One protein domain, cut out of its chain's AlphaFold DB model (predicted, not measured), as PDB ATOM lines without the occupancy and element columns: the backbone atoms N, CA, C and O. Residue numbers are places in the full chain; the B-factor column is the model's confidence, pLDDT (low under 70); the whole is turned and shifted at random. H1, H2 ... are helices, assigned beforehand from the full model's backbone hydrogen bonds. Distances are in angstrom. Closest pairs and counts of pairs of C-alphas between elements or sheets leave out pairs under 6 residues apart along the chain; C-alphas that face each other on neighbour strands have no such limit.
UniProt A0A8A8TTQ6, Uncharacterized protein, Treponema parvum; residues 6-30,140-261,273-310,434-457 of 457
ATOM      1  N   ASN A   6     177.597 139.842 139.136       79.88
ATOM      2  CA  ASN A   6     176.744 139.444 140.266       79.88
ATOM      3  C   ASN A   6     175.483 140.312 140.447       79.88
ATOM      4  O   ASN A   6     174.452 139.797 140.881       79.88
ATOM      5  N   ILE A   7     175.541 141.599 140.081       85.12
ATOM      6  CA  ILE A   7     174.384 142.510 140.151       85.12
ATOM      7  C   ILE A   7     173.373 142.129 139.069       85.12
ATOM      8  O   ILE A   7     172.183 142.020 139.350       85.12
ATOM      9  N   VAL A   8     173.855 141.865 137.849       86.69
ATOM     10  CA  VAL A   8     173.005 141.425 136.731       86.69
ATOM     11  C   VAL A   8     172.333 140.095 137.072       86.69
ATOM     12  O   VAL A   8     171.119 139.985 136.946       86.69
ATOM     13  N   ILE A   9     173.093 139.124 137.591       87.56
ATOM     14  CA  ILE A   9     172.563 137.812 137.996       87.56
ATOM     15  C   ILE A   9     171.476 137.970 139.068       87.56
ATOM     16  O   ILE A   9     170.367 137.464 138.899       87.56
ATOM     17  N   SER A  10     171.742 138.724 140.137       88.06
ATOM     18  CA  SER A  10     170.754 138.931 141.206       88.06
ATOM     19  C   SER A  10     169.485 139.624 140.694       88.06
ATOM     20  O   SER A  10     168.380 139.221 141.052       88.06
ATOM     21  N   PHE A  11     169.619 140.604 139.794       89.56
ATOM     22  CA  PHE A  11     168.472 141.270 139.174       89.56
ATOM     23  C   PHE A  11     167.651 140.311 138.300       89.56
ATOM     24  O   PHE A  11     166.426 140.288 138.396       89.56
ATOM     25  N   THR A  12     168.310 139.465 137.500       89.12
ATOM     26  CA  THR A  12     167.618 138.460 136.675       89.12
ATOM     27  C   THR A  12     166.860 137.433 137.514       89.12
ATOM     28  O   THR A  12     165.738 137.082 137.159       89.12
ATOM     29  N   ILE A  13     167.413 137.002 138.655       91.31
ATOM     30  CA  ILE A  13     166.744 136.066 139.575       91.31
ATOM     31  C   ILE A  13     165.500 136.714 140.198       91.31
ATOM     32  O   ILE A  13     164.432 136.099 140.231       91.31
ATOM     33  N   VAL A  14     165.599 137.969 140.649       91.31
ATOM     34  CA  VAL A  14     164.451 138.719 141.189       91.31
ATOM     35  C   VAL A  14     163.367 138.915 140.124       91.31
ATOM     36  O   VAL A  14     162.187 138.704 140.393       91.31
ATOM     37  N   PHE A  15     163.746 139.259 138.894       90.88
ATOM     38  CA  PHE A  15     162.786 139.425 137.807       90.88
ATOM     39  C   PHE A  15     162.090 138.104 137.446       90.88
ATOM     40  O   PHE A  15     160.861 138.040 137.394       90.88
ATOM     41  N   LEU A  16     162.855 137.025 137.258       90.69
ATOM     42  CA  LEU A  16     162.312 135.717 136.886       90.69
ATOM     43  C   LEU A  16     161.412 135.131 137.984       90.69
ATOM     44  O   LEU A  16     160.381 134.531 137.683       90.69
ATOM     45  N   SER A  17     161.769 135.328 139.254       90.12
ATOM     46  CA  SER A  17     160.948 134.888 140.388       90.12
ATOM     47  C   SER A  17     159.631 135.657 140.494       90.12
ATOM     48  O   SER A  17     158.602 135.033 140.743       90.12
ATOM     49  N   LEU A  18     159.617 136.969 140.231       90.06
ATOM     50  CA  LEU A  18     158.374 137.741 140.135       90.06
ATOM     51  C   LEU A  18     157.478 137.203 139.017       90.06
ATOM     52  O   LEU A  18     156.303 136.926 139.259       90.06
ATOM     53  N   VAL A  19     158.038 136.974 137.824       89.38
ATOM     54  CA  VAL A  19     157.299 136.370 136.705       89.38
ATOM     55  C   VAL A  19     156.733 135.008 137.106       89.38
ATOM     56  O   VAL A  19     155.553 134.758 136.884       89.38
ATOM     57  N   ALA A  20     157.519 134.152 137.763       86.50
ATOM     58  CA  ALA A  20     157.054 132.845 138.224       86.50
ATOM     59  C   ALA A  20     155.927 132.947 139.272       86.50
ATOM     60  O   ALA A  20     154.936 132.223 139.176       86.50
ATOM     61  N   LEU A  21     156.036 133.852 140.249       86.88
ATOM     62  CA  LEU A  21     155.026 134.042 141.298       86.88
ATOM     63  C   LEU A  21     153.687 134.546 140.737       86.88
ATOM     64  O   LEU A  21     152.630 134.124 141.211       86.88
ATOM     65  N   PHE A  22     153.718 135.400 139.708       85.62
ATOM     66  CA  PHE A  22     152.505 135.874 139.040       85.62
ATOM     67  C   PHE A  22     151.948 134.864 138.029       85.62
ATOM     68  O   PHE A  22     150.749 134.589 138.050       85.62
ATOM     69  N   ALA A  23     152.796 134.268 137.185       82.12
ATOM     70  CA  ALA A  23     152.373 133.332 136.142       82.12
ATOM     71  C   ALA A  23     151.846 132.005 136.711       82.12
ATOM     72  O   ALA A  23     150.901 131.432 136.175       82.12
ATOM     73  N   PHE A  24     152.417 131.520 137.820       79.62
ATOM     74  CA  PHE A  24     152.014 130.261 138.459       79.62
ATOM     75  C   PHE A  24     151.095 130.448 139.673       79.62
ATOM     76  O   PHE A  24     151.003 129.546 140.525       79.62
ATOM     77  N   ARG A  25     150.399 131.590 139.750       78.94
ATOM     78  CA  ARG A  25     149.358 131.844 140.750       78.94
ATOM     79  C   ARG A  25     148.287 130.756 140.664       78.94
ATOM     80  O   ARG A  25     147.690 130.534 139.614       78.94
ATOM     81  N   ARG A  26     148.040 130.071 141.781       67.75
ATOM     82  CA  ARG A  26     147.011 129.031 141.903       67.75
ATOM     83  C   ARG A  26     146.253 129.228 143.203       67.75
ATOM     84  O   ARG A  26     146.808 129.035 144.283       67.75
ATOM     85  N   VAL A  27     144.978 129.578 143.093       62.75
ATOM     86  CA  VAL A  27     144.048 129.541 144.225       62.75
ATOM     87  C   VAL A  27     143.550 128.102 144.345       62.75
ATOM     88  O   VAL A  27     143.266 127.466 143.334       62.75
ATOM     89  N   SER A  28     143.535 127.541 145.557       52.97
ATOM     90  CA  SER A  28     143.071 126.164 145.755       52.97
ATOM     91  C   SER A  28     141.579 126.089 145.427       52.97
ATOM     92  O   SER A  28     140.759 126.657 146.145       52.97
ATOM     93  N   HIS A  29     141.234 125.430 144.323       50.28
ATOM     94  CA  HIS A  29     139.853 125.159 143.951       50.28
ATOM     95  C   HIS A  29     139.434 123.859 144.636       50.28
ATOM     96  O   HIS A  29     139.817 122.778 144.198       50.28
ATOM     97  N   LYS A  30     138.656 123.954 145.716       56.78
ATOM     98  CA  LYS A  30     137.832 122.831 146.174       56.78
ATOM     99  C   LYS A  30     136.562 122.851 145.330       56.78
ATOM    100  O   LYS A  30     135.547 123.340 145.788       56.78
ATOM    101  N   PRO A 140     141.427 132.786 150.980       70.31
ATOM    102  CA  PRO A 140     141.400 132.935 152.432       70.31
ATOM    103  C   PRO A 140     141.983 134.296 152.838       70.31
ATOM    104  O   PRO A 140     143.178 134.445 153.092       70.31
ATOM    105  N   LYS A 141     141.115 135.312 152.892       79.44
ATOM    106  CA  LYS A 141     141.483 136.701 153.195       79.44
ATOM    107  C   LYS A 141     142.024 136.838 154.618       79.44
ATOM    108  O   LYS A 141     143.039 137.495 154.814       79.44
ATOM    109  N   ILE A 142     141.384 136.185 155.592       84.00
ATOM    110  CA  ILE A 142     141.741 136.306 157.015       84.00
ATOM    111  C   ILE A 142     143.178 135.814 157.278       84.00
ATOM    112  O   ILE A 142     143.963 136.600 157.806       84.00
ATOM    113  N   PRO A 143     143.589 134.595 156.864       86.50
ATOM    114  CA  PRO A 143     144.969 134.140 157.051       86.50
ATOM    115  C   PRO A 143     146.023 135.050 156.419       86.50
ATOM    116  O   PRO A 143     147.081 135.269 157.006       86.50
ATOM    117  N   LEU A 144     145.730 135.621 155.248       88.56
ATOM    118  CA  LEU A 144     146.637 136.567 154.604       88.56
ATOM    119  C   LEU A 144     146.756 137.866 155.394       88.56
ATOM    120  O   LEU A 144     147.873 138.316 155.624       88.56
ATOM    121  N   VAL A 145     145.642 138.437 155.854       91.25
ATOM    122  CA  VAL A 145     145.655 139.641 156.701       91.25
ATOM    123  C   VAL A 145     146.477 139.398 157.968       91.25
ATOM    124  O   VAL A 145     147.327 140.216 158.306       91.25
ATOM    125  N   VAL A 146     146.303 138.248 158.622       91.81
ATOM    126  CA  VAL A 146     147.098 137.863 159.801       91.81
ATOM    127  C   VAL A 146     148.586 137.756 159.458       91.81
ATOM    128  O   VAL A 146     149.418 138.290 160.188       91.81
ATOM    129  N   CYS A 147     148.936 137.131 158.329       92.56
ATOM    130  CA  CYS A 147     150.321 137.037 157.859       92.56
ATOM    131  C   CYS A 147     150.934 138.424 157.587       92.56
ATOM    132  O   CYS A 147     152.059 138.695 158.006       92.56
ATOM    133  N   PHE A 148     150.182 139.338 156.964       93.12
ATOM    134  CA  PHE A 148     150.607 140.723 156.736       93.12
ATOM    135  C   PHE A 148     150.809 141.499 158.037       93.12
ATOM    136  O   PHE A 148     151.804 142.213 158.171       93.12
ATOM    137  N   ILE A 149     149.897 141.355 159.004       93.56
ATOM    138  CA  ILE A 149     150.033 141.967 160.331       93.56
ATOM    139  C   ILE A 149     151.294 141.428 161.008       93.56
ATOM    140  O   ILE A 149     152.118 142.213 161.475       93.56
ATOM    141  N   PHE A 150     151.497 140.110 160.996       93.50
ATOM    142  CA  PHE A 150     152.675 139.479 161.585       93.50
ATOM    143  C   PHE A 150     153.980 139.964 160.936       93.50
ATOM    144  O   PHE A 150     154.899 140.389 161.639       93.50
ATOM    145  N   ALA A 151     154.046 140.005 159.603       93.62
ATOM    146  CA  ALA A 151     155.190 140.551 158.876       93.62
ATOM    147  C   ALA A 151     155.442 142.032 159.211       93.62
ATOM    148  O   ALA A 151     156.587 142.438 159.405       93.62
ATOM    149  N   SER A 152     154.382 142.836 159.326       92.44
ATOM    150  CA  SER A 152     154.479 144.263 159.657       92.44
ATOM    151  C   SER A 152     155.010 144.481 161.075       92.44
ATOM    152  O   SER A 152     155.890 145.317 161.278       92.44
ATOM    153  N   VAL A 153     154.541 143.684 162.041       93.12
ATOM    154  CA  VAL A 153     155.043 143.687 163.424       93.12
ATOM    155  C   VAL A 153     156.532 143.336 163.447       93.12
ATOM    156  O   VAL A 153     157.328 144.091 164.005       93.12
ATOM    157  N   LEU A 154     156.941 142.250 162.780       91.94
ATOM    158  CA  LEU A 154     158.356 141.868 162.697       91.94
ATOM    159  C   LEU A 154     159.212 142.949 162.019       91.94
ATOM    160  O   LEU A 154     160.321 143.225 162.474       91.94
ATOM    161  N   CYS A 155     158.694 143.597 160.972       91.81
ATOM    162  CA  CYS A 155     159.378 144.676 160.264       91.81
ATOM    163  C   CYS A 155     159.559 145.924 161.138       91.81
ATOM    164  O   CYS A 155     160.625 146.538 161.120       91.81
ATOM    165  N   PHE A 156     158.551 146.291 161.933       91.00
ATOM    166  CA  PHE A 156     158.610 147.459 162.812       91.00
ATOM    167  C   PHE A 156     159.653 147.304 163.928       91.00
ATOM    168  O   PHE A 156     160.425 148.231 164.192       91.00
ATOM    169  N   PHE A 157     159.705 146.119 164.546       87.81
ATOM    170  CA  PHE A 157     160.626 145.806 165.645       87.81
ATOM    171  C   PHE A 157     162.002 145.298 165.194       87.81
ATOM    172  O   PHE A 157     162.893 145.096 166.023       87.81
ATOM    173  N   SER A 158     162.188 145.111 163.888       87.56
ATOM    174  CA  SER A 158     163.453 144.705 163.287       87.56
ATOM    175  C   SER A 158     164.531 145.780 163.483       87.56
ATOM    176  O   SER A 158     164.282 146.984 163.365       87.56
ATOM    177  N   LYS A 159     165.766 145.348 163.777       83.25
ATOM    178  CA  LYS A 159     166.921 146.259 163.886       83.25
ATOM    179  C   LYS A 159     167.278 146.865 162.529       83.25
ATOM    180  O   LYS A 159     167.782 147.980 162.462       83.25
ATOM    181  N   SER A 160     167.022 146.124 161.450       84.44
ATOM    182  CA  SER A 160     167.317 146.529 160.077       84.44
ATOM    183  C   SER A 160     166.051 146.453 159.225       84.44
ATOM    184  O   SER A 160     165.844 145.513 158.459       84.44
ATOM    185  N   ARG A 161     165.180 147.461 159.376       88.62
ATOM    186  CA  ARG A 161     163.836 147.485 158.762       88.62
ATOM    187  C   ARG A 161     163.871 147.206 157.264       88.62
ATOM    188  O   ARG A 161     163.118 146.381 156.766       88.62
ATOM    189  N   LEU A 162     164.806 147.846 156.565       86.94
ATOM    190  CA  LEU A 162     164.947 147.729 155.117       86.94
ATOM    191  C   LEU A 162     165.390 146.320 154.691       86.94
ATOM    192  O   LEU A 162     164.856 145.776 153.734       86.94
ATOM    193  N   PHE A 163     166.297 145.692 155.441       88.06
ATOM    194  CA  PHE A 163     166.712 144.313 155.183       88.06
ATOM    195  C   PHE A 163     165.555 143.330 155.349       88.06
ATOM    196  O   PHE A 163     165.293 142.521 154.458       88.06
ATOM    197  N   PHE A 164     164.841 143.428 156.473       90.69
ATOM    198  CA  PHE A 164     163.701 142.557 156.724       90.69
ATOM    199  C   PHE A 164     162.609 142.765 155.670       90.69
ATOM    200  O   PHE A 164     162.092 141.799 155.130       90.69
ATOM    201  N   PHE A 165     162.314 144.012 155.301       91.69
ATOM    202  CA  PHE A 165     161.329 144.321 154.264       91.69
ATOM    203  C   PHE A 165     161.676 143.694 152.902       91.69
ATOM    204  O   PHE A 165     160.840 143.019 152.301       91.69
ATOM    205  N   VAL A 166     162.918 143.866 152.435       90.88
ATOM    206  CA  VAL A 166     163.378 143.352 151.131       90.88
ATOM    207  C   VAL A 166     163.371 141.821 151.087       90.88
ATOM    208  O   VAL A 166     163.058 141.234 150.055       90.88
ATOM    209  N   THR A 167     163.679 141.163 152.202       90.38
ATOM    210  CA  THR A 167     163.688 139.695 152.285       90.38
ATOM    211  C   THR A 167     162.295 139.102 152.509       90.38
ATOM    212  O   THR A 167     162.011 138.027 151.982       90.38
ATOM    213  N   ALA A 168     161.410 139.800 153.226       92.25
ATOM    214  CA  ALA A 168     160.055 139.352 153.548       92.25
ATOM    215  C   ALA A 168     159.059 139.479 152.382       92.25
ATOM    216  O   ALA A 168     158.066 138.750 152.352       92.25
ATOM    217  N   ILE A 169     159.308 140.364 151.408       93.31
ATOM    218  CA  ILE A 169     158.355 140.618 150.317       93.31
ATOM    219  C   ILE A 169     158.089 139.372 149.456       93.31
ATOM    220  O   ILE A 169     156.944 139.123 149.088       93.31
ATOM    221  N   PHE A 170     159.100 138.541 149.184       93.38
ATOM    222  CA  PHE A 170     158.943 137.351 148.337       93.38
ATOM    223  C   PHE A 170     158.164 136.213 149.018       93.38
ATOM    224  O   PHE A 170     157.247 135.688 148.386       93.38
ATOM    225  N   PRO A 171     158.417 135.857 150.296       93.31
ATOM    226  CA  PRO A 171     157.552 134.942 151.044       93.31
ATOM    227  C   PRO A 171     156.089 135.402 151.115       93.31
ATOM    228  O   PRO A 171     155.173 134.591 150.996       93.31
ATOM    229  N   ILE A 172     155.850 136.710 151.249       92.81
ATOM    230  CA  ILE A 172     154.494 137.279 151.259       92.81
ATOM    231  C   ILE A 172     153.842 137.180 149.871       92.81
ATOM    232  O   ILE A 172     152.682 136.785 149.752       92.81
ATOM    233  N   LEU A 173     154.584 137.483 148.802       92.12
ATOM    234  CA  LEU A 173     154.114 137.284 147.428       92.12
ATOM    235  C   LEU A 173     153.823 135.805 147.139       92.12
ATOM    236  O   LEU A 173     152.847 135.494 146.458       92.12
ATOM    237  N   PHE A 174     154.603 134.884 147.710       92.12
ATOM    238  CA  PHE A 174     154.302 133.458 147.660       92.12
ATOM    239  C   PHE A 174     152.963 133.137 148.336       92.12
ATOM    240  O   PHE A 174     152.117 132.496 147.704       92.12
ATOM    241  N   ALA A 175     152.720 133.643 149.551       90.69
ATOM    242  CA  ALA A 175     151.442 133.479 150.251       90.69
ATOM    243  C   ALA A 175     150.249 133.999 149.421       90.69
ATOM    244  O   ALA A 175     149.208 133.346 149.353       90.69
ATOM    245  N   LEU A 176     150.416 135.131 148.725       88.56
ATOM    246  CA  LEU A 176     149.413 135.684 147.805       88.56
ATOM    247  C   LEU A 176     149.212 134.833 146.540       88.56
ATOM    248  O   LEU A 176     148.088 134.702 146.048       88.56
ATOM    249  N   SER A 177     150.296 134.271 145.999       86.44
ATOM    250  CA  SER A 177     150.261 133.446 144.788       86.44
ATOM    251  C   SER A 177     149.577 132.095 145.024       86.44
ATOM    252  O   SER A 177     148.888 131.585 144.135       86.44
ATOM    253  N   ARG A 178     149.752 131.517 146.221       85.12
ATOM    254  CA  ARG A 178     149.257 130.187 146.599       85.12
ATOM    255  C   ARG A 178     148.655 130.187 148.001       85.12
ATOM    256  O   ARG A 178     149.230 129.603 148.920       85.12
ATOM    257  N   PRO A 179     147.466 130.780 148.158       81.12
ATOM    258  CA  PRO A 179     146.850 130.958 149.460       81.12
ATOM    259  C   PRO A 179     146.262 129.628 149.961       81.12
ATOM    260  O   PRO A 179     145.191 129.198 149.535       81.12
ATOM    261  N   SER A 180     146.972 128.956 150.865       81.94
ATOM    262  CA  SER A 180     146.441 127.859 151.685       81.94
ATOM    263  C   SER A 180     146.868 128.051 153.135       81.94
ATOM    264  O   SER A 180     147.909 128.653 153.393       81.94
ATOM    265  N   LEU A 181     146.071 127.553 154.084       85.12
ATOM    266  CA  LEU A 181     146.356 127.706 155.516       85.12
ATOM    267  C   LEU A 181     147.740 127.146 155.881       85.12
ATOM    268  O   LEU A 181     148.517 127.848 156.519       85.12
ATOM    269  N   SER A 182     148.065 125.944 155.393       87.75
ATOM    270  CA  SER A 182     149.371 125.290 155.564       87.75
ATOM    271  C   SER A 182     150.520 126.134 154.996       87.75
ATOM    272  O   SER A 182     151.460 126.490 155.688       87.75
ATOM    273  N   ARG A 183     150.422 126.577 153.738       89.88
ATOM    274  CA  ARG A 183     151.489 127.369 153.097       89.88
ATOM    275  C   ARG A 183     151.693 128.730 153.761       89.88
ATOM    276  O   ARG A 183     152.823 129.198 153.847       89.88
ATOM    277  N   ILE A 184     150.620 129.374 154.221       90.38
ATOM    278  CA  ILE A 184     150.707 130.655 154.937       90.38
ATOM    279  C   ILE A 184     151.348 130.446 156.320       90.38
ATOM    280  O   ILE A 184     152.164 131.269 156.733       90.38
ATOM    281  N   GLY A 185     151.054 129.338 157.007       90.75
ATOM    282  CA  GLY A 185     151.734 128.959 158.248       90.75
ATOM    283  C   GLY A 185     153.237 128.729 158.053       90.75
ATOM    284  O   GLY A 185     154.042 129.323 158.779       90.75
ATOM    285  N   ALA A 186     153.635 128.005 157.003       92.12
ATOM    286  CA  ALA A 186     155.038 127.863 156.602       92.12
ATOM    287  C   ALA A 186     155.720 129.220 156.324       92.12
ATOM    288  O   ALA A 186     156.852 129.451 156.757       92.12
ATOM    289  N   VAL A 187     155.031 130.154 155.657       93.81
ATOM    290  CA  VAL A 187     155.540 131.521 155.436       93.81
ATOM    291  C   VAL A 187     155.751 132.260 156.758       93.81
ATOM    292  O   VAL A 187     156.779 132.913 156.915       93.81
ATOM    293  N   CYS A 188     154.846 132.142 157.733       93.12
ATOM    294  CA  CYS A 188     155.026 132.757 159.052       93.12
ATOM    295  C   CYS A 188     156.267 132.219 159.784       93.12
ATOM    296  O   CYS A 188     157.048 133.007 160.319       93.12
ATOM    297  N   LEU A 189     156.499 130.901 159.755       92.81
ATOM    298  CA  LEU A 189     157.714 130.300 160.321       92.81
ATOM    299  C   LEU A 189     158.977 130.827 159.629       92.81
ATOM    300  O   LEU A 189     159.946 131.186 160.300       92.81
ATOM    301  N   LEU A 190     158.939 130.939 158.299       93.25
ATOM    302  CA  LEU A 190     160.052 131.470 157.522       93.25
ATOM    303  C   LEU A 190     160.324 132.950 157.833       93.25
ATOM    304  O   LEU A 190     161.476 133.339 158.011       93.25
ATOM    305  N   LEU A 191     159.282 133.779 157.928       93.31
ATOM    306  CA  LEU A 191     159.403 135.193 158.296       93.31
ATOM    307  C   LEU A 191     160.051 135.353 159.675       93.31
ATOM    308  O   LEU A 191     160.907 136.220 159.859       93.31
ATOM    309  N   TYR A 192     159.701 134.489 160.631       91.75
ATOM    310  CA  TYR A 192     160.378 134.446 161.922       91.75
ATOM    311  C   TYR A 192     161.855 134.026 161.785       91.75
ATOM    312  O   TYR A 192     162.731 134.660 162.377       91.75
ATOM    313  N   GLY A 193     162.159 133.023 160.956       89.31
ATOM    314  CA  GLY A 193     163.532 132.619 160.632       89.31
ATOM    315  C   GLY A 193     164.382 133.768 160.072       89.31
ATOM    316  O   GLY A 193     165.478 134.029 160.574       89.31
ATOM    317  N   LEU A 194     163.845 134.521 159.107       89.12
ATOM    318  CA  LEU A 194     164.486 135.711 158.531       89.12
ATOM    319  C   LEU A 194     164.672 136.831 159.568       89.12
ATOM    320  O   LEU A 194     165.711 137.495 159.592       89.12
ATOM    321  N   TYR A 195     163.700 137.019 160.466       89.94
ATOM    322  CA  TYR A 195     163.809 137.973 161.570       89.94
ATOM    323  C   TYR A 195     164.946 137.609 162.536       89.94
ATOM    324  O   TYR A 195     165.642 138.499 163.014       89.94
ATOM    325  N   VAL A 196     165.179 136.326 162.819       86.62
ATOM    326  CA  VAL A 196     166.317 135.895 163.650       86.62
ATOM    327  C   VAL A 196     167.641 136.051 162.890       86.62
ATOM    328  O   VAL A 196     168.636 136.491 163.470       86.62
ATOM    329  N   LEU A 197     167.657 135.757 161.586       84.31
ATOM    330  CA  LEU A 197     168.852 135.847 160.741       84.31
ATOM    331  C   LEU A 197     169.387 137.281 160.609       84.31
ATOM    332  O   LEU A 197     170.598 137.471 160.490       84.31
ATOM    333  N   GLN A 198     168.523 138.296 160.722       85.38
ATOM    334  CA  GLN A 198     168.938 139.704 160.665       85.38
ATOM    335  C   GLN A 198     170.030 140.057 161.691       85.38
ATOM    336  O   GLN A 198     170.848 140.942 161.442       85.38
ATOM    337  N   ASP A 199     170.051 139.382 162.846       79.44
ATOM    338  CA  ASP A 199     171.006 139.665 163.918       79.44
ATOM    339  C   ASP A 199     172.419 139.171 163.578       79.44
ATOM    340  O   ASP A 199     173.400 139.731 164.070       79.44
ATOM    341  N   LEU A 200     172.531 138.171 162.697       78.12
ATOM    342  CA  LEU A 200     173.797 137.625 162.202       78.12
ATOM    343  C   LEU A 200     174.334 138.377 160.973       78.12
ATOM    344  O   LEU A 200     175.457 138.118 160.533       78.12
ATOM    345  N   ARG A 201     173.552 139.307 160.413       75.44
ATOM    346  CA  ARG A 201     173.868 140.011 159.166       75.44
ATOM    347  C   ARG A 201     175.206 140.762 159.258       75.44
ATOM    348  O   ARG A 201     175.500 141.412 160.261       75.44
ATOM    349  N   ARG A 202     175.991 140.717 158.170       71.38
ATOM    350  CA  ARG A 202     177.300 141.394 157.986       71.38
ATOM    351  C   ARG A 202     178.411 141.002 158.966       71.38
ATOM    352  O   ARG A 202     179.429 141.688 159.031       71.38
ATOM    353  N   ARG A 203     178.239 139.924 159.727       76.06
ATOM    354  CA  ARG A 203     179.296 139.398 160.592       76.06
ATOM    355  C   ARG A 203     180.027 138.262 159.901       76.06
ATOM    356  O   ARG A 203     179.426 137.476 159.163       76.06
ATOM    357  N   ASN A 204     181.320 138.169 160.187       66.38
ATOM    358  CA  ASN A 204     182.149 137.068 159.718       66.38
ATOM    359  C   ASN A 204     181.581 135.740 160.244       66.38
ATOM    360  O   ASN A 204     181.078 135.678 161.370       66.38
ATOM    361  N   GLU A 205     181.609 134.710 159.397       70.88
ATOM    362  CA  GLU A 205     181.110 133.350 159.681       70.88
ATOM    363  C   GLU A 205     179.603 133.226 159.982       70.88
ATOM    364  O   GLU A 205     179.146 132.227 160.536       70.88
ATOM    365  N   SER A 206     178.799 134.212 159.579       72.31
ATOM    366  CA  SER A 206     177.342 134.213 159.789       72.31
ATOM    367  C   SER A 206     176.636 132.947 159.279       72.31
ATOM    368  O   SER A 206     175.789 132.404 159.984       72.31
ATOM    369  N   LEU A 207     177.018 132.436 158.101       71.38
ATOM    370  CA  LEU A 207     176.462 131.201 157.531       71.38
ATOM    371  C   LEU A 207     176.828 129.952 158.343       71.38
ATOM    372  O   LEU A 207     175.994 129.065 158.506       71.38
ATOM    373  N   TYR A 208     178.050 129.892 158.877       75.56
ATOM    374  CA  TYR A 208     178.511 128.766 159.686       75.56
ATOM    375  C   TYR A 208     177.737 128.693 161.006       75.56
ATOM    376  O   TYR A 208     177.154 127.659 161.331       75.56
ATOM    377  N   VAL A 209     177.630 129.820 161.718       73.50
ATOM    378  CA  VAL A 209     176.855 129.916 162.969       73.50
ATOM    379  C   VAL A 209     175.371 129.640 162.733       73.50
ATOM    380  O   VAL A 209     174.712 129.012 163.562       73.50
ATOM    381  N   PHE A 210     174.841 130.072 161.589       73.38
ATOM    382  CA  PHE A 210     173.465 129.797 161.202       73.38
ATOM    383  C   PHE A 210     173.214 128.297 160.974       73.38
ATOM    384  O   PHE A 210     172.286 127.751 161.566       73.38
ATOM    385  N   LEU A 211     174.061 127.618 160.190       76.44
ATOM    386  CA  LEU A 211     173.932 126.183 159.901       76.44
ATOM    387  C   LEU A 211     174.147 125.301 161.139       76.44
ATOM    388  O   LEU A 211     173.536 124.243 161.252       76.44
ATOM    389  N   HIS A 212     174.983 125.734 162.084       79.88
ATOM    390  CA  HIS A 212     175.199 125.010 163.339       79.88
ATOM    391  C   HIS A 212     174.096 125.262 164.385       79.88
ATOM    392  O   HIS A 212     173.935 124.496 165.340       79.88
ATOM    393  N   SER A 213     173.309 126.330 164.226       78.44
ATOM    394  CA  SER A 213     172.211 126.659 165.132       78.44
ATOM    395  C   SER A 213     170.969 125.833 164.806       78.44
ATOM    396  O   SER A 213     170.214 126.148 163.886       78.44
ATOM    397  N   ARG A 214     170.701 124.813 165.633       79.56
ATOM    398  CA  ARG A 214     169.516 123.937 165.511       79.56
ATOM    399  C   ARG A 214     168.209 124.722 165.332       79.56
ATOM    400  O   ARG A 214     167.363 124.319 164.546       79.56
ATOM    401  N   TYR A 215     168.055 125.861 166.010       77.38
ATOM    402  CA  TYR A 215     166.852 126.694 165.918       77.38
ATOM    403  C   TYR A 215     166.722 127.405 164.573       77.38
ATOM    404  O   TYR A 215     165.645 127.435 163.990       77.38
ATOM    405  N   ALA A 216     167.816 127.989 164.084       74.56
ATOM    406  CA  ALA A 216     167.793 128.780 162.861       74.56
ATOM    407  C   ALA A 216     167.564 127.882 161.634       74.56
ATOM    408  O   ALA A 216     166.776 128.218 160.753       74.56
ATOM    409  N   VAL A 217     168.163 126.688 161.657       80.31
ATOM    410  CA  VAL A 217     167.914 125.612 160.691       80.31
ATOM    411  C   VAL A 217     166.445 125.187 160.709       80.31
ATOM    412  O   VAL A 217     165.827 125.074 159.653       80.31
ATOM    413  N   LEU A 218     165.857 125.009 161.896       85.94
ATOM    414  CA  LEU A 218     164.477 124.553 162.040       85.94
ATOM    415  C   LEU A 218     163.480 125.551 161.428       85.94
ATOM    416  O   LEU A 218     162.649 125.148 160.624       85.94
ATOM    417  N   PHE A 219     163.601 126.852 161.701       87.12
ATOM    418  CA  PHE A 219     162.681 127.863 161.148       87.12
ATOM    419  C   PHE A 219     162.907 128.208 159.663       87.12
ATOM    420  O   PHE A 219     162.100 128.932 159.089       87.12
ATOM    421  N   MET A 220     163.967 127.702 159.023       86.00
ATOM    422  CA  MET A 220     164.273 127.986 157.609       86.00
ATOM    423  C   MET A 220     164.131 126.753 156.710       86.00
ATOM    424  O   MET A 220     163.556 126.858 155.632       86.00
ATOM    425  N   ILE A 221     164.601 125.581 157.148       88.75
ATOM    426  CA  ILE A 221     164.533 124.340 156.358       88.75
ATOM    427  C   ILE A 221     163.172 123.660 156.509       88.75
ATOM    428  O   ILE A 221     162.599 123.199 155.523       88.75
ATOM    429  N   LEU A 222     162.618 123.609 157.723       89.31
ATOM    430  CA  LEU A 222     161.370 122.889 157.973       89.31
ATOM    431  C   LEU A 222     160.176 123.463 157.184       89.31
ATOM    432  O   LEU A 222     159.454 122.665 156.592       89.31
ATOM    433  N   PRO A 223     159.992 124.795 157.046       91.38
ATOM    434  CA  PRO A 223     158.941 125.347 156.188       91.38
ATOM    435  C   PRO A 223     159.050 124.914 154.722       91.38
ATOM    436  O   PRO A 223     158.031 124.700 154.068       91.38
ATOM    437  N   ILE A 224     160.277 124.740 154.211       91.25
ATOM    438  CA  ILE A 224     160.516 124.247 152.847       91.25
ATOM    439  C   ILE A 224     159.992 122.817 152.735       91.25
ATOM    440  O   ILE A 224     159.191 122.519 151.850       91.25
ATOM    441  N   VAL A 225     160.399 121.951 153.665       92.12
ATOM    442  CA  VAL A 225     159.986 120.543 153.719       92.12
ATOM    443  C   VAL A 225     158.462 120.416 153.831       92.12
ATOM    444  O   VAL A 225     157.848 119.658 153.081       92.12
ATOM    445  N   LEU A 226     157.828 121.209 154.695       90.50
ATOM    446  CA  LEU A 226     156.372 121.225 154.871       90.50
ATOM    447  C   LEU A 226     155.640 121.711 153.611       90.50
ATOM    448  O   LEU A 226     154.623 121.139 153.214       90.50
ATOM    449  N   CYS A 227     156.200 122.695 152.903       89.50
ATOM    450  CA  CYS A 227     155.672 123.137 151.615       89.50
ATOM    451  C   CYS A 227     155.751 122.042 150.533       89.50
ATOM    452  O   CYS A 227     154.820 121.952 149.724       89.50
ATOM    453  N   PHE A 228     156.788 121.192 150.535       89.75
ATOM    454  CA  PHE A 228     156.874 120.007 149.664       89.75
ATOM    455  C   PHE A 228     155.845 118.935 150.023       89.75
ATOM    456  O   PHE A 228     155.207 118.405 149.114       89.75
ATOM    457  N   PHE A 229     155.633 118.669 151.316       86.94
ATOM    458  CA  PHE A 229     154.584 117.751 151.773       86.94
ATOM    459  C   PHE A 229     153.182 118.228 151.382       86.94
ATOM    460  O   PHE A 229     152.333 117.403 151.053       86.94
ATOM    461  N   SER A 230     152.940 119.545 151.352       83.69
ATOM    462  CA  SER A 230     151.655 120.082 150.883       83.69
ATOM    463  C   SER A 230     151.458 119.900 149.370       83.69
ATOM    464  O   SER A 230     150.376 119.542 148.910       83.69
ATOM    465  N   SER A 231     152.491 120.172 148.566       83.94
ATOM    466  CA  SER A 231     152.518 119.910 147.127       83.94
ATOM    467  C   SER A 231     153.926 120.128 146.577       83.94
ATOM    468  O   SER A 231     154.560 121.159 146.815       83.94
ATOM    469  N   PHE A 232     154.381 119.213 145.722       86.31
ATOM    470  CA  PHE A 232     155.670 119.335 145.038       86.31
ATOM    471  C   PHE A 232     155.813 120.663 144.274       86.31
ATOM    472  O   PHE A 232     156.837 121.340 144.342       86.31
ATOM    473  N   SER A 233     154.738 121.103 143.609       86.75
ATOM    474  CA  SER A 233     154.735 122.365 142.868       86.75
ATOM    475  C   SER A 233     154.825 123.593 143.785       86.75
ATOM    476  O   SER A 233     155.422 124.588 143.383       86.75
ATOM    477  N   SER A 234     154.241 123.564 144.994       87.06
ATOM    478  CA  SER A 234     154.412 124.678 145.942       87.06
ATOM    479  C   SER A 234     155.816 124.717 146.523       87.06
ATOM    480  O   SER A 234     156.348 125.812 146.650       87.06
ATOM    481  N   GLY A 235     156.434 123.564 146.798       90.00
ATOM    482  CA  GLY A 235     157.825 123.494 147.257       90.00
ATOM    483  C   GLY A 235     158.804 124.154 146.281       90.00
ATOM    484  O   GLY A 235     159.606 124.990 146.688       90.00
ATOM    485  N   ILE A 236     158.678 123.879 144.976       92.06
ATOM    486  CA  ILE A 236     159.528 124.507 143.946       92.06
ATOM    487  C   ILE A 236     159.366 126.033 143.938       92.06
ATOM    488  O   ILE A 236     160.357 126.758 143.963       92.06
ATOM    489  N   ILE A 237     158.130 126.540 143.932       91.62
ATOM    490  CA  ILE A 237     157.889 127.994 143.912       91.62
ATOM    491  C   ILE A 237     158.350 128.642 145.224       91.62
ATOM    492  O   ILE A 237     158.840 129.768 145.211       91.62
ATOM    493  N   PHE A 238     158.263 127.930 146.348       92.75
ATOM    494  CA  PHE A 238     158.785 128.400 147.628       92.75
ATOM    495  C   PHE A 238     160.315 128.542 147.611       92.75
ATOM    496  O   PHE A 238     160.838 129.553 148.072       92.75
ATOM    497  N   ILE A 239     161.040 127.594 147.001       93.19
ATOM    498  CA  ILE A 239     162.490 127.721 146.771       93.19
ATOM    499  C   ILE A 239     162.797 128.922 145.868       93.19
ATOM    500  O   ILE A 239     163.738 129.663 146.141       93.19
ATOM    501  N   VAL A 240     162.001 129.144 144.818       93.25
ATOM    502  CA  VAL A 240     162.146 130.318 143.939       93.25
ATOM    503  C   VAL A 240     161.915 131.626 144.708       93.25
ATOM    504  O   VAL A 240     162.631 132.599 144.491       93.25
ATOM    505  N   ALA A 241     160.960 131.663 145.641       93.19
ATOM    506  CA  ALA A 241     160.744 132.826 146.500       93.19
ATOM    507  C   ALA A 241     161.926 133.059 147.459       93.19
ATOM    508  O   ALA A 241     162.354 134.195 147.641       93.19
ATOM    509  N   LEU A 242     162.500 131.994 148.024       92.12
ATOM    510  CA  LEU A 242     163.685 132.079 148.879       92.12
ATOM    511  C   LEU A 242     164.926 132.553 148.123       92.12
ATOM    512  O   LEU A 242     165.646 133.423 148.611       92.12
ATOM    513  N   SER A 243     165.178 132.012 146.931       91.38
ATOM    514  CA  SER A 243     166.306 132.447 146.105       91.38
ATOM    515  C   SER A 243     166.163 133.914 145.700       91.38
ATOM    516  O   SER A 243     167.161 134.635 145.677       91.38
ATOM    517  N   ALA A 244     164.933 134.387 145.487       92.50
ATOM    518  CA  ALA A 244     164.637 135.799 145.282       92.50
ATOM    519  C   ALA A 244     164.937 136.651 146.526       92.50
ATOM    520  O   ALA A 244     165.577 137.693 146.392       92.50
ATOM    521  N   SER A 245     164.571 136.194 147.731       92.19
ATOM    522  CA  SER A 245     164.933 136.870 148.987       92.19
ATOM    523  C   SER A 245     166.450 137.004 149.152       92.19
ATOM    524  O   SER A 245     166.928 138.092 149.471       92.19
ATOM    525  N   PHE A 246     167.217 135.942 148.881       89.88
ATOM    526  CA  PHE A 246     168.686 135.981 148.936       89.88
ATOM    527  C   PHE A 246     169.294 136.873 147.842       89.88
ATOM    528  O   PHE A 246     170.225 137.634 148.100       89.88
ATOM    529  N   ALA A 247     168.763 136.830 146.618       90.75
ATOM    530  CA  ALA A 247     169.207 137.703 145.533       90.75
ATOM    531  C   ALA A 247     168.940 139.185 145.852       90.75
ATOM    532  O   ALA A 247     169.789 140.043 145.603       90.75
ATOM    533  N   ALA A 248     167.792 139.490 146.452       90.38
ATOM    534  CA  ALA A 248     167.440 140.839 146.863       90.38
ATOM    535  C   ALA A 248     168.289 141.330 148.049       90.38
ATOM    536  O   ALA A 248     168.690 142.495 148.071       90.38
ATOM    537  N   GLU A 249     168.644 140.447 148.989       88.88
ATOM    538  CA  GLU A 249     169.644 140.749 150.018       88.88
ATOM    539  C   GLU A 249     171.003 141.106 149.398       88.88
ATOM    540  O   GLU A 249     171.606 142.103 149.799       88.88
ATOM    541  N   ASN A 250     171.473 140.337 148.413       88.00
ATOM    542  CA  ASN A 250     172.747 140.605 147.741       88.00
ATOM    543  C   ASN A 250     172.742 141.961 147.022       88.00
ATOM    544  O   ASN A 250     173.702 142.723 147.141       88.00
ATOM    545  N   LEU A 251     171.643 142.309 146.342       88.75
ATOM    546  CA  LEU A 251     171.476 143.629 145.723       88.75
ATOM    547  C   LEU A 251     171.508 144.752 146.761       88.75
ATOM    548  O   LEU A 251     172.160 145.778 146.549       88.75
ATOM    549  N   LEU A 252     170.838 144.554 147.897       89.38
ATOM    550  CA  LEU A 252     170.865 145.517 148.988       89.38
ATOM    551  C   LEU A 252     172.276 145.667 149.569       89.38
ATOM    552  O   LEU A 252     172.715 146.784 149.838       89.38
ATOM    553  N   HIS A 253     172.997 144.562 149.741       86.25
ATOM    554  CA  HIS A 253     174.370 144.577 150.226       86.25
ATOM    555  C   HIS A 253     175.300 145.348 149.278       86.25
ATOM    556  O   HIS A 253     176.062 146.207 149.725       86.25
ATOM    557  N   ASP A 254     175.201 145.109 147.969       85.44
ATOM    558  CA  ASP A 254     175.976 145.840 146.965       85.44
ATOM    559  C   ASP A 254     175.642 147.341 146.951       85.44
ATOM    560  O   ASP A 254     176.548 148.177 146.856       85.44
ATOM    561  N   TYR A 255     174.364 147.701 147.110       86.69
ATOM    562  CA  TYR A 255     173.926 149.094 147.223       86.69
ATOM    563  C   TYR A 255     174.484 149.782 148.479       86.69
ATOM    564  O   TYR A 255     175.011 150.896 148.412       86.69
ATOM    565  N   GLU A 256     174.423 149.111 149.628       85.62
ATOM    566  CA  GLU A 256     174.965 149.615 150.889       85.62
ATOM    567  C   GLU A 256     176.491 149.777 150.816       85.62
ATOM    568  O   GLU A 256     177.010 150.801 151.259       85.62
ATOM    569  N   ASN A 257     177.205 148.836 150.189       83.44
ATOM    570  CA  ASN A 257     178.647 148.930 149.945       83.44
ATOM    571  C   ASN A 257     178.998 150.100 149.021       83.44
ATOM    572  O   ASN A 257     179.980 150.806 149.248       83.44
ATOM    573  N   TYR A 258     178.203 150.330 147.975       84.69
ATOM    574  CA  TYR A 258     178.381 151.481 147.092       84.69
ATOM    575  C   TYR A 258     178.191 152.804 147.844       84.69
ATOM    576  O   TYR A 258     178.975 153.735 147.658       84.69
ATOM    577  N   ARG A 259     177.196 152.878 148.737       83.94
ATOM    578  CA  ARG A 259     176.973 154.048 149.596       83.94
ATOM    579  C   ARG A 259     178.103 154.234 150.612       83.94
ATOM    580  O   ARG A 259     178.572 155.354 150.779       83.94
ATOM    581  N   ALA A 260     178.569 153.153 151.233       82.06
ATOM    582  CA  ALA A 260     179.659 153.174 152.206       82.06
ATOM    583  C   ALA A 260     180.989 153.641 151.592       82.06
ATOM    584  O   ALA A 260     181.755 154.342 152.242       82.06
ATOM    585  N   LYS A 261     181.246 153.332 150.313       82.69
ATOM    586  CA  LYS A 261     182.414 153.852 149.580       82.69
ATOM    587  C   LYS A 261     182.390 155.367 149.362       82.69
ATOM    588  O   LYS A 261     183.436 155.945 149.096       82.69
ATOM    589  N   SER A 273     180.058 136.631 164.677       73.06
ATOM    590  CA  SER A 273     178.730 136.005 164.744       73.06
ATOM    591  C   SER A 273     178.597 135.000 165.899       73.06
ATOM    592  O   SER A 273     177.537 134.928 166.517       73.06
ATOM    593  N   GLN A 274     179.685 134.305 166.252       69.75
ATOM    594  CA  GLN A 274     179.734 133.286 167.311       69.75
ATOM    595  C   GLN A 274     179.382 133.827 168.709       69.75
ATOM    596  O   GLN A 274     178.862 133.100 169.552       69.75
ATOM    597  N   PHE A 275     179.624 135.118 168.954       67.38
ATOM    598  CA  PHE A 275     179.371 135.757 170.249       67.38
ATOM    599  C   PHE A 275     177.945 136.306 170.388       67.38
ATOM    600  O   PHE A 275     177.565 136.779 171.462       67.38
ATOM    601  N   ILE A 276     177.126 136.256 169.330       73.88
ATOM    602  CA  ILE A 276     175.728 136.680 169.425       73.88
ATOM    603  C   ILE A 276     174.871 135.533 169.923       73.88
ATOM    604  O   ILE A 276     174.739 134.487 169.289       73.88
ATOM    605  N   ARG A 277     174.145 135.796 171.005       70.06
ATOM    606  CA  ARG A 277     173.016 134.956 171.387       70.06
ATOM    607  C   ARG A 277     171.830 135.252 170.473       70.06
ATOM    608  O   ARG A 277     171.203 136.300 170.591       70.06
ATOM    609  N   LEU A 278     171.503 134.299 169.601       69.88
ATOM    610  CA  LEU A 278     170.294 134.314 168.763       69.88
ATOM    611  C   LEU A 278     168.997 134.343 169.598       69.88
ATOM    612  O   LEU A 278     167.951 134.830 169.166       69.88
ATOM    613  N   THR A 279     169.069 133.836 170.827       70.12
ATOM    614  CA  THR A 279     167.964 133.785 171.784       70.12
ATOM    615  C   THR A 279     168.012 134.990 172.725       70.12
ATOM    616  O   THR A 279     168.562 134.955 173.826       70.12
ATOM    617  N   THR A 280     167.418 136.097 172.284       77.69
ATOM    618  CA  THR A 280     167.211 137.302 173.096       77.69
ATOM    619  C   THR A 280     165.782 137.339 173.639       77.69
ATOM    620  O   THR A 280     164.885 136.687 173.107       77.69
ATOM    621  N   ARG A 281     165.520 138.145 174.681       79.81
ATOM    622  CA  ARG A 281     164.144 138.335 175.195       79.81
ATOM    623  C   ARG A 281     163.173 138.789 174.093       79.81
ATOM    624  O   ARG A 281     162.024 138.370 174.092       79.81
ATOM    625  N   LYS A 282     163.653 139.595 173.136       82.44
ATOM    626  CA  LYS A 282     162.861 140.065 171.991       82.44
ATOM    627  C   LYS A 282     162.534 138.932 171.017       82.44
ATOM    628  O   LYS A 282     161.381 138.810 170.627       82.44
ATOM    629  N   THR A 283     163.502 138.090 170.643       82.31
ATOM    630  CA  THR A 283     163.234 136.968 169.719       82.31
ATOM    631  C   THR A 283     162.284 135.943 170.337       82.31
ATOM    632  O   THR A 283     161.355 135.508 169.669       82.31
ATOM    633  N   VAL A 284     162.414 135.660 171.637       83.94
ATOM    634  CA  VAL A 284     161.463 134.807 172.374       83.94
ATOM    635  C   VAL A 284     160.051 135.408 172.386       83.94
ATOM    636  O   VAL A 284     159.086 134.694 172.132       83.94
ATOM    637  N   LEU A 285     159.915 136.720 172.609       86.94
ATOM    638  CA  LEU A 285     158.617 137.402 172.558       86.94
ATOM    639  C   LEU A 285     157.949 137.271 171.178       86.94
ATOM    640  O   LEU A 285     156.771 136.932 171.096       86.94
ATOM    641  N   PHE A 286     158.692 137.462 170.085       87.25
ATOM    642  CA  PHE A 286     158.142 137.298 168.732       87.25
ATOM    643  C   PHE A 286     157.870 135.839 168.347       87.25
ATOM    644  O   PHE A 286     157.017 135.589 167.496       87.25
ATOM    645  N   MET A 287     158.511 134.875 169.009       87.81
ATOM    646  CA  MET A 287     158.177 133.458 168.863       87.81
ATOM    647  C   MET A 287     156.769 133.149 169.402       87.81
ATOM    648  O   MET A 287     156.051 132.371 168.779       87.81
ATOM    649  N   TYR A 288     156.323 133.807 170.483       88.75
ATOM    650  CA  TYR A 288     154.929 133.703 170.945       88.75
ATOM    651  C   TYR A 288     153.939 134.242 169.909       88.75
ATOM    652  O   TYR A 288     152.919 133.608 169.658       88.75
ATOM    653  N   PHE A 289     154.247 135.367 169.255       88.94
ATOM    654  CA  PHE A 289     153.414 135.893 168.165       88.94
ATOM    655  C   PHE A 289     153.374 134.955 166.950       88.94
ATOM    656  O   PHE A 289     152.328 134.817 166.313       88.94
ATOM    657  N   CYS A 290     154.486 134.276 166.652       90.12
ATOM    658  CA  CYS A 290     154.535 133.241 165.623       90.12
ATOM    659  C   CYS A 290     153.619 132.059 165.986       90.12
ATOM    660  O   CYS A 290     152.787 131.665 165.171       90.12
ATOM    661  N   ALA A 291     153.708 131.558 167.225       90.75
ATOM    662  CA  ALA A 291     152.854 130.486 167.742       90.75
ATOM    663  C   ALA A 291     151.367 130.875 167.765       90.75
ATOM    664  O   ALA A 291     150.505 130.064 167.438       90.75
ATOM    665  N   LEU A 292     151.057 132.125 168.118       91.12
ATOM    666  CA  LEU A 292     149.695 132.657 168.095       91.12
ATOM    667  C   LEU A 292     149.139 132.696 166.666       91.12
ATOM    668  O   LEU A 292     147.987 132.332 166.449       91.12
ATOM    669  N   SER A 293     149.955 133.100 165.690       91.06
ATOM    670  CA  SER A 293     149.543 133.184 164.284       91.06
ATOM    671  C   SER A 293     149.273 131.798 163.691       91.06
ATOM    672  O   SER A 293     148.218 131.580 163.098       91.06
ATOM    673  N   THR A 294     150.181 130.835 163.892       89.19
ATOM    674  CA  THR A 294     149.975 129.448 163.436       89.19
ATOM    675  C   THR A 294     148.851 128.754 164.209       89.19
ATOM    676  O   THR A 294     148.056 128.029 163.614       89.19
ATOM    677  N   GLY A 295     148.703 129.043 165.505       89.38
ATOM    678  CA  GLY A 295     147.593 128.568 166.333       89.38
ATOM    679  C   GLY A 295     146.239 129.099 165.863       89.38
ATOM    680  O   GLY A 295     145.279 128.339 165.771       89.38
ATOM    681  N   LEU A 296     146.160 130.373 165.468       90.44
ATOM    682  CA  LEU A 296     144.954 130.941 164.867       90.44
ATOM    683  C   LEU A 296     144.603 130.233 163.553       90.44
ATOM    684  O   LEU A 296     143.436 129.931 163.319       90.44
ATOM    685  N   PHE A 297     145.592 129.915 162.711       88.94
ATOM    686  CA  PHE A 297     145.342 129.147 161.487       88.94
ATOM    687  C   PHE A 297     144.846 127.729 161.781       88.94
ATOM    688  O   PHE A 297     143.991 127.222 161.056       88.94
ATOM    689  N   LEU A 298     145.311 127.119 162.874       87.38
ATOM    690  CA  LEU A 298     144.868 125.801 163.327       87.38
ATOM    691  C   LEU A 298     143.419 125.838 163.771       87.38
ATOM    692  O   LEU A 298     142.603 125.033 163.323       87.38
ATOM    693  N   VAL A 299     143.082 126.834 164.581       87.06
ATOM    694  CA  VAL A 299     141.717 127.095 165.024       87.06
ATOM    695  C   VAL A 299     140.800 127.346 163.822       87.06
ATOM    696  O   VAL A 299     139.752 126.712 163.714       87.06
ATOM    697  N   LEU A 300     141.217 128.170 162.854       82.25
ATOM    698  CA  LEU A 300     140.474 128.389 161.606       82.25
ATOM    699  C   LEU A 300     140.315 127.100 160.782       82.25
ATOM    700  O   LEU A 300     139.251 126.868 160.209       82.25
ATOM    701  N   SER A 301     141.325 126.229 160.739       77.56
ATOM    702  CA  SER A 301     141.226 124.924 160.074       77.56
ATOM    703  C   SER A 301     140.200 124.010 160.759       77.56
ATOM    704  O   SER A 301     139.420 123.335 160.087       77.56
ATOM    705  N   ILE A 302     140.132 124.023 162.093       76.00
ATOM    706  CA  ILE A 302     139.136 123.255 162.858       76.00
ATOM    707  C   ILE A 302     137.730 123.823 162.639       76.00
ATOM    708  O   ILE A 302     136.791 123.073 162.383       76.00
ATOM    709  N   PHE A 303     137.565 125.145 162.692       67.06
ATOM    710  CA  PHE A 303     136.257 125.763 162.476       67.06
ATOM    711  C   PHE A 303     135.770 125.610 161.032       67.06
ATOM    712  O   PHE A 303     134.603 125.293 160.824       67.06
ATOM    713  N   SER A 304     136.652 125.746 160.037       61.94
ATOM    714  CA  SER A 304     136.292 125.548 158.624       61.94
ATOM    715  C   SER A 304     135.900 124.104 158.301       61.94
ATOM    716  O   SER A 304     135.003 123.886 157.492       61.94
ATOM    717  N   SER A 305     136.513 123.118 158.960       53.94
ATOM    718  CA  SER A 305     136.142 121.705 158.794       53.94
ATOM    719  C   SER A 305     134.830 121.343 159.499       53.94
ATOM    720  O   SER A 305     134.104 120.489 159.002       53.94
ATOM    721  N   ARG A 306     134.480 122.017 160.606       47.12
ATOM    722  CA  ARG A 306     133.227 121.790 161.352       47.12
ATOM    723  C   ARG A 306     132.014 122.574 160.834       47.12
ATOM    724  O   ARG A 306     130.899 122.128 161.057       47.12
ATOM    725  N   PHE A 307     132.202 123.714 160.161       37.28
ATOM    726  CA  PHE A 307     131.092 124.518 159.610       37.28
ATOM    727  C   PHE A 307     130.681 124.139 158.176       37.28
ATOM    728  O   PHE A 307     129.579 124.486 157.765       37.28
ATOM    729  N   LEU A 308     131.532 123.436 157.416       40.56
ATOM    730  CA  LEU A 308     131.195 122.908 156.079       40.56
ATOM    731  C   LEU A 308     130.826 121.421 156.086       40.56
ATOM    732  O   LEU A 308     130.232 120.934 155.132       40.56
ATOM    733  N   SER A 309     131.153 120.703 157.161       37.38
ATOM    734  CA  SER A 309     130.648 119.357 157.408       37.38
ATOM    735  C   SER A 309     129.556 119.471 158.470       37.38
ATOM    736  O   SER A 309     129.793 119.275 159.661       37.38
ATOM    737  N   SER A 310     128.353 119.843 158.014       33.88
ATOM    738  CA  SER A 310     127.127 119.428 158.705       33.88
ATOM    739  C   SER A 310     127.154 117.899 158.822       33.88
ATOM    740  O   SER A 310     127.846 117.249 158.041       33.88
ATOM    741  N   ASP A 434     146.778 118.878 154.947       74.38
ATOM    742  CA  ASP A 434     146.960 120.292 155.292       74.38
ATOM    743  C   ASP A 434     146.785 120.537 156.801       74.38
ATOM    744  O   ASP A 434     147.556 121.297 157.385       74.38
ATOM    745  N   PHE A 435     145.828 119.863 157.451       81.50
ATOM    746  CA  PHE A 435     145.647 119.937 158.903       81.50
ATOM    747  C   PHE A 435     146.842 119.358 159.675       81.50
ATOM    748  O   PHE A 435     147.313 119.994 160.614       81.50
ATOM    749  N   ILE A 436     147.362 118.187 159.283       83.94
ATOM    750  CA  ILE A 436     148.549 117.586 159.919       83.94
ATOM    751  C   ILE A 436     149.767 118.492 159.753       83.94
ATOM    752  O   ILE A 436     150.490 118.727 160.718       83.94
ATOM    753  N   ILE A 437     149.991 119.014 158.544       86.75
ATOM    754  CA  ILE A 437     151.096 119.939 158.269       86.75
ATOM    755  C   ILE A 437     150.996 121.138 159.208       86.75
ATOM    756  O   ILE A 437     151.962 121.480 159.881       86.75
ATOM    757  N   LEU A 438     149.808 121.719 159.326       87.38
ATOM    758  CA  LEU A 438     149.584 122.889 160.155       87.38
ATOM    759  C   LEU A 438     149.681 122.583 161.662       87.38
ATOM    760  O   LEU A 438     150.170 123.405 162.435       87.38
ATOM    761  N   LEU A 439     149.292 121.381 162.091       89.56
ATOM    762  CA  LEU A 439     149.535 120.893 163.450       89.56
ATOM    763  C   LEU A 439     151.037 120.834 163.751       89.56
ATOM    764  O   LEU A 439     151.466 121.304 164.804       89.56
ATOM    765  N   ILE A 440     151.843 120.312 162.821       90.12
ATOM    766  CA  ILE A 440     153.306 120.292 162.945       90.12
ATOM    767  C   ILE A 440     153.849 121.729 163.004       90.12
ATOM    768  O   ILE A 440     154.660 122.036 163.877       90.12
ATOM    769  N   GLU A 441     153.361 122.629 162.143       89.94
ATOM    770  CA  GLU A 441     153.741 124.051 162.135       89.94
ATOM    771  C   GLU A 441     153.469 124.744 163.467       89.94
ATOM    772  O   GLU A 441     154.308 125.495 163.978       89.94
ATOM    773  N   PHE A 442     152.298 124.478 164.042       89.94
ATOM    774  CA  PHE A 442     151.935 124.990 165.348       89.94
ATOM    775  C   PHE A 442     152.846 124.422 166.433       89.94
ATOM    776  O   PHE A 442     153.364 125.208 167.212       89.94
ATOM    777  N   MET A 443     153.113 123.111 166.461       89.50
ATOM    778  CA  MET A 443     153.890 122.459 167.529       89.50
ATOM    779  C   MET A 443     155.358 122.897 167.602       89.50
ATOM    780  O   MET A 443     155.945 122.899 168.685       89.50
ATOM    781  N   ILE A 444     155.945 123.328 166.484       87.00
ATOM    782  CA  ILE A 444     157.335 123.801 166.425       87.00
ATOM    783  C   ILE A 444     157.593 124.964 167.389       87.00
ATOM    784  O   ILE A 444     158.570 124.947 168.142       87.00
ATOM    785  N   SER A 445     156.738 125.990 167.364       84.81
ATOM    786  CA  SER A 445     157.001 127.227 168.112       84.81
ATOM    787  C   SER A 445     156.916 127.006 169.637       84.81
ATOM    788  O   SER A 445     157.864 127.367 170.336       84.81
ATOM    789  N   PRO A 446     155.876 126.340 170.182       83.94
ATOM    790  CA  PRO A 446     155.802 125.930 171.582       83.94
ATOM    791  C   PRO A 446     156.905 124.955 171.998       83.94
ATOM    792  O   PRO A 446     157.461 125.125 173.078       83.94
ATOM    793  N   ALA A 447     157.272 123.969 171.171       85.44
ATOM    794  CA  ALA A 447     158.326 123.013 171.525       85.44
ATOM    795  C   ALA A 447     159.681 123.709 171.741       85.44
ATOM    796  O   ALA A 447     160.385 123.437 172.716       85.44
ATOM    797  N   VAL A 448     160.023 124.667 170.873       83.75
ATOM    798  CA  VAL A 448     161.240 125.478 171.021       83.75
ATOM    799  C   VAL A 448     161.160 126.397 172.248       83.75
ATOM    800  O   VAL A 448     162.161 126.555 172.952       83.75
ATOM    801  N   LEU A 449     159.986 126.966 172.544       82.25
ATOM    802  CA  LEU A 449     159.760 127.769 173.752       82.25
ATOM    803  C   LEU A 449     159.934 126.947 175.036       82.25
ATOM    804  O   LEU A 449     160.635 127.390 175.943       82.25
ATOM    805  N   ILE A 450     159.349 125.748 175.104       82.81
ATOM    806  CA  ILE A 450     159.463 124.844 176.258       82.81
ATOM    807  C   ILE A 450     160.924 124.459 176.477       82.81
ATOM    808  O   ILE A 450     161.429 124.591 177.590       82.81
ATOM    809  N   PHE A 451     161.640 124.078 175.414       81.25
ATOM    810  CA  PHE A 451     163.071 123.786 175.506       81.25
ATOM    811  C   PHE A 451     163.868 124.980 176.057       81.25
ATOM    812  O   PHE A 451     164.822 124.810 176.811       81.25
ATOM    813  N   PHE A 452     163.488 126.207 175.696       74.00
ATOM    814  CA  PHE A 452     164.160 127.408 176.183       74.00
ATOM    815  C   PHE A 452     163.880 127.699 177.663       74.00
ATOM    816  O   PHE A 452     164.785 128.137 178.375       74.00
ATOM    817  N   ILE A 453     162.652 127.457 178.127       76.81
ATOM    818  CA  ILE A 453     162.283 127.587 179.542       76.81
ATOM    819  C   ILE A 453     163.030 126.534 180.371       76.81
ATOM    820  O   ILE A 453     163.664 126.886 181.362       76.81
ATOM    821  N   LEU A 454     163.043 125.278 179.912       75.75
ATOM    822  CA  LEU A 454     163.720 124.161 180.581       75.75
ATOM    823  C   LEU A 454     165.248 124.270 180.606       75.75
ATOM    824  O   LEU A 454     165.871 123.598 181.407       75.75
ATOM    825  N   ARG A 455     165.866 125.070 179.726       69.94
ATOM    826  CA  ARG A 455     167.320 125.321 179.734       69.94
ATOM    827  C   ARG A 455     167.725 126.478 180.660       69.94
ATOM    828  O   ARG A 455     168.913 126.699 180.885       69.94
ATOM    829  N   LYS A 456     166.763 127.305 181.079       59.31
ATOM    830  CA  LYS A 456     166.997 128.442 181.985       59.31
ATOM    831  C   LYS A 456     166.860 128.069 183.457       59.31
ATOM    832  O   LYS A 456     167.434 128.777 184.283       59.31
ATOM    833  N   HIS A 457     166.069 127.044 183.739       45.28
ATOM    834  CA  HIS A 457     166.102 126.292 184.986       45.28
ATOM    835  C   HIS A 457     167.122 125.165 184.848       45.28
ATOM    836  O   HIS A 457     167.682 124.785 185.895       45.28
TER     837      HIS A 457
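AT A GLANCE: This is residues 6 to 30, 140 to 261, 273 to 310 and 434 to 457 of the 457 residues of an uncharacterized protein of Treponema parvum (UniProt A0A8A8TTQ6). Eight helices make a flat, up-and-down bundle, each running against the one before it in the chain, with H4 in the middle, H1 and H7 toward one side and H8 and H9 toward the other. Short H5 lies at one end of H4, and residues 256 to 261 stick out, of which 256 to 260 belong to H7. The 209 printed residues hold nine named helices, H1 to H9 in chain order, and no named strand: all helix. The whole is compact, with a radius of gyration of the C-alphas of 17.3 A and spans of 66 by 51 by 27 A.

HOW THE PARTS SIT: H7, residues 232 to 260, touches H1, residues 6 to 23, closest at the C-alphas of Ser 10 and Ala 247, 4.8 A. H7 touches H3, residues 161 to 177, at a shallow tilt of 22 degrees, opposite ways; the C-alphas of Thr 167 and Ser 245 are closest, 4.5 A. H6, residues 214 to 230, forms a hairpin with H7, closest at C-alphas 228 and 235, 4.3 A. The hub is H4, residues 181 to 200, touching H3, H6, H2 (141 to 157), H5 (206 to 212), H8 (281 to 308) and H9 (434 to 454). H4 and H5 only just touch, with 3 pairs of C-alphas within 8 A. H8 and H9 touch, closest at C-alphas 294 and 442, 5.2 A. Every O i to N i+4 pair is within hydrogen-bond range in H1, H2, H5 and H7, against 11 of 13 in H3 and H6, 14 of 16 in H4, 23 of 24 in H8 and 15 of 17 in H9.

IN THESE COORDINATES: H7 measures 42.1 A, H8 41.1 A. C-alpha 6 begins H1 at (176.744, 139.444, 140.266); C-alpha 454 ends H9 at (163.720, 124.161, 180.581).

THE WHOLE: Gaps of 12.4, 23.7 and 20.1 A between C-alphas cross the cuts at 31 to 139, 262 to 272 and 311 to 433. The links printed whole are tight. Among 20 residues with pLDDT under 70 are 303 to 310.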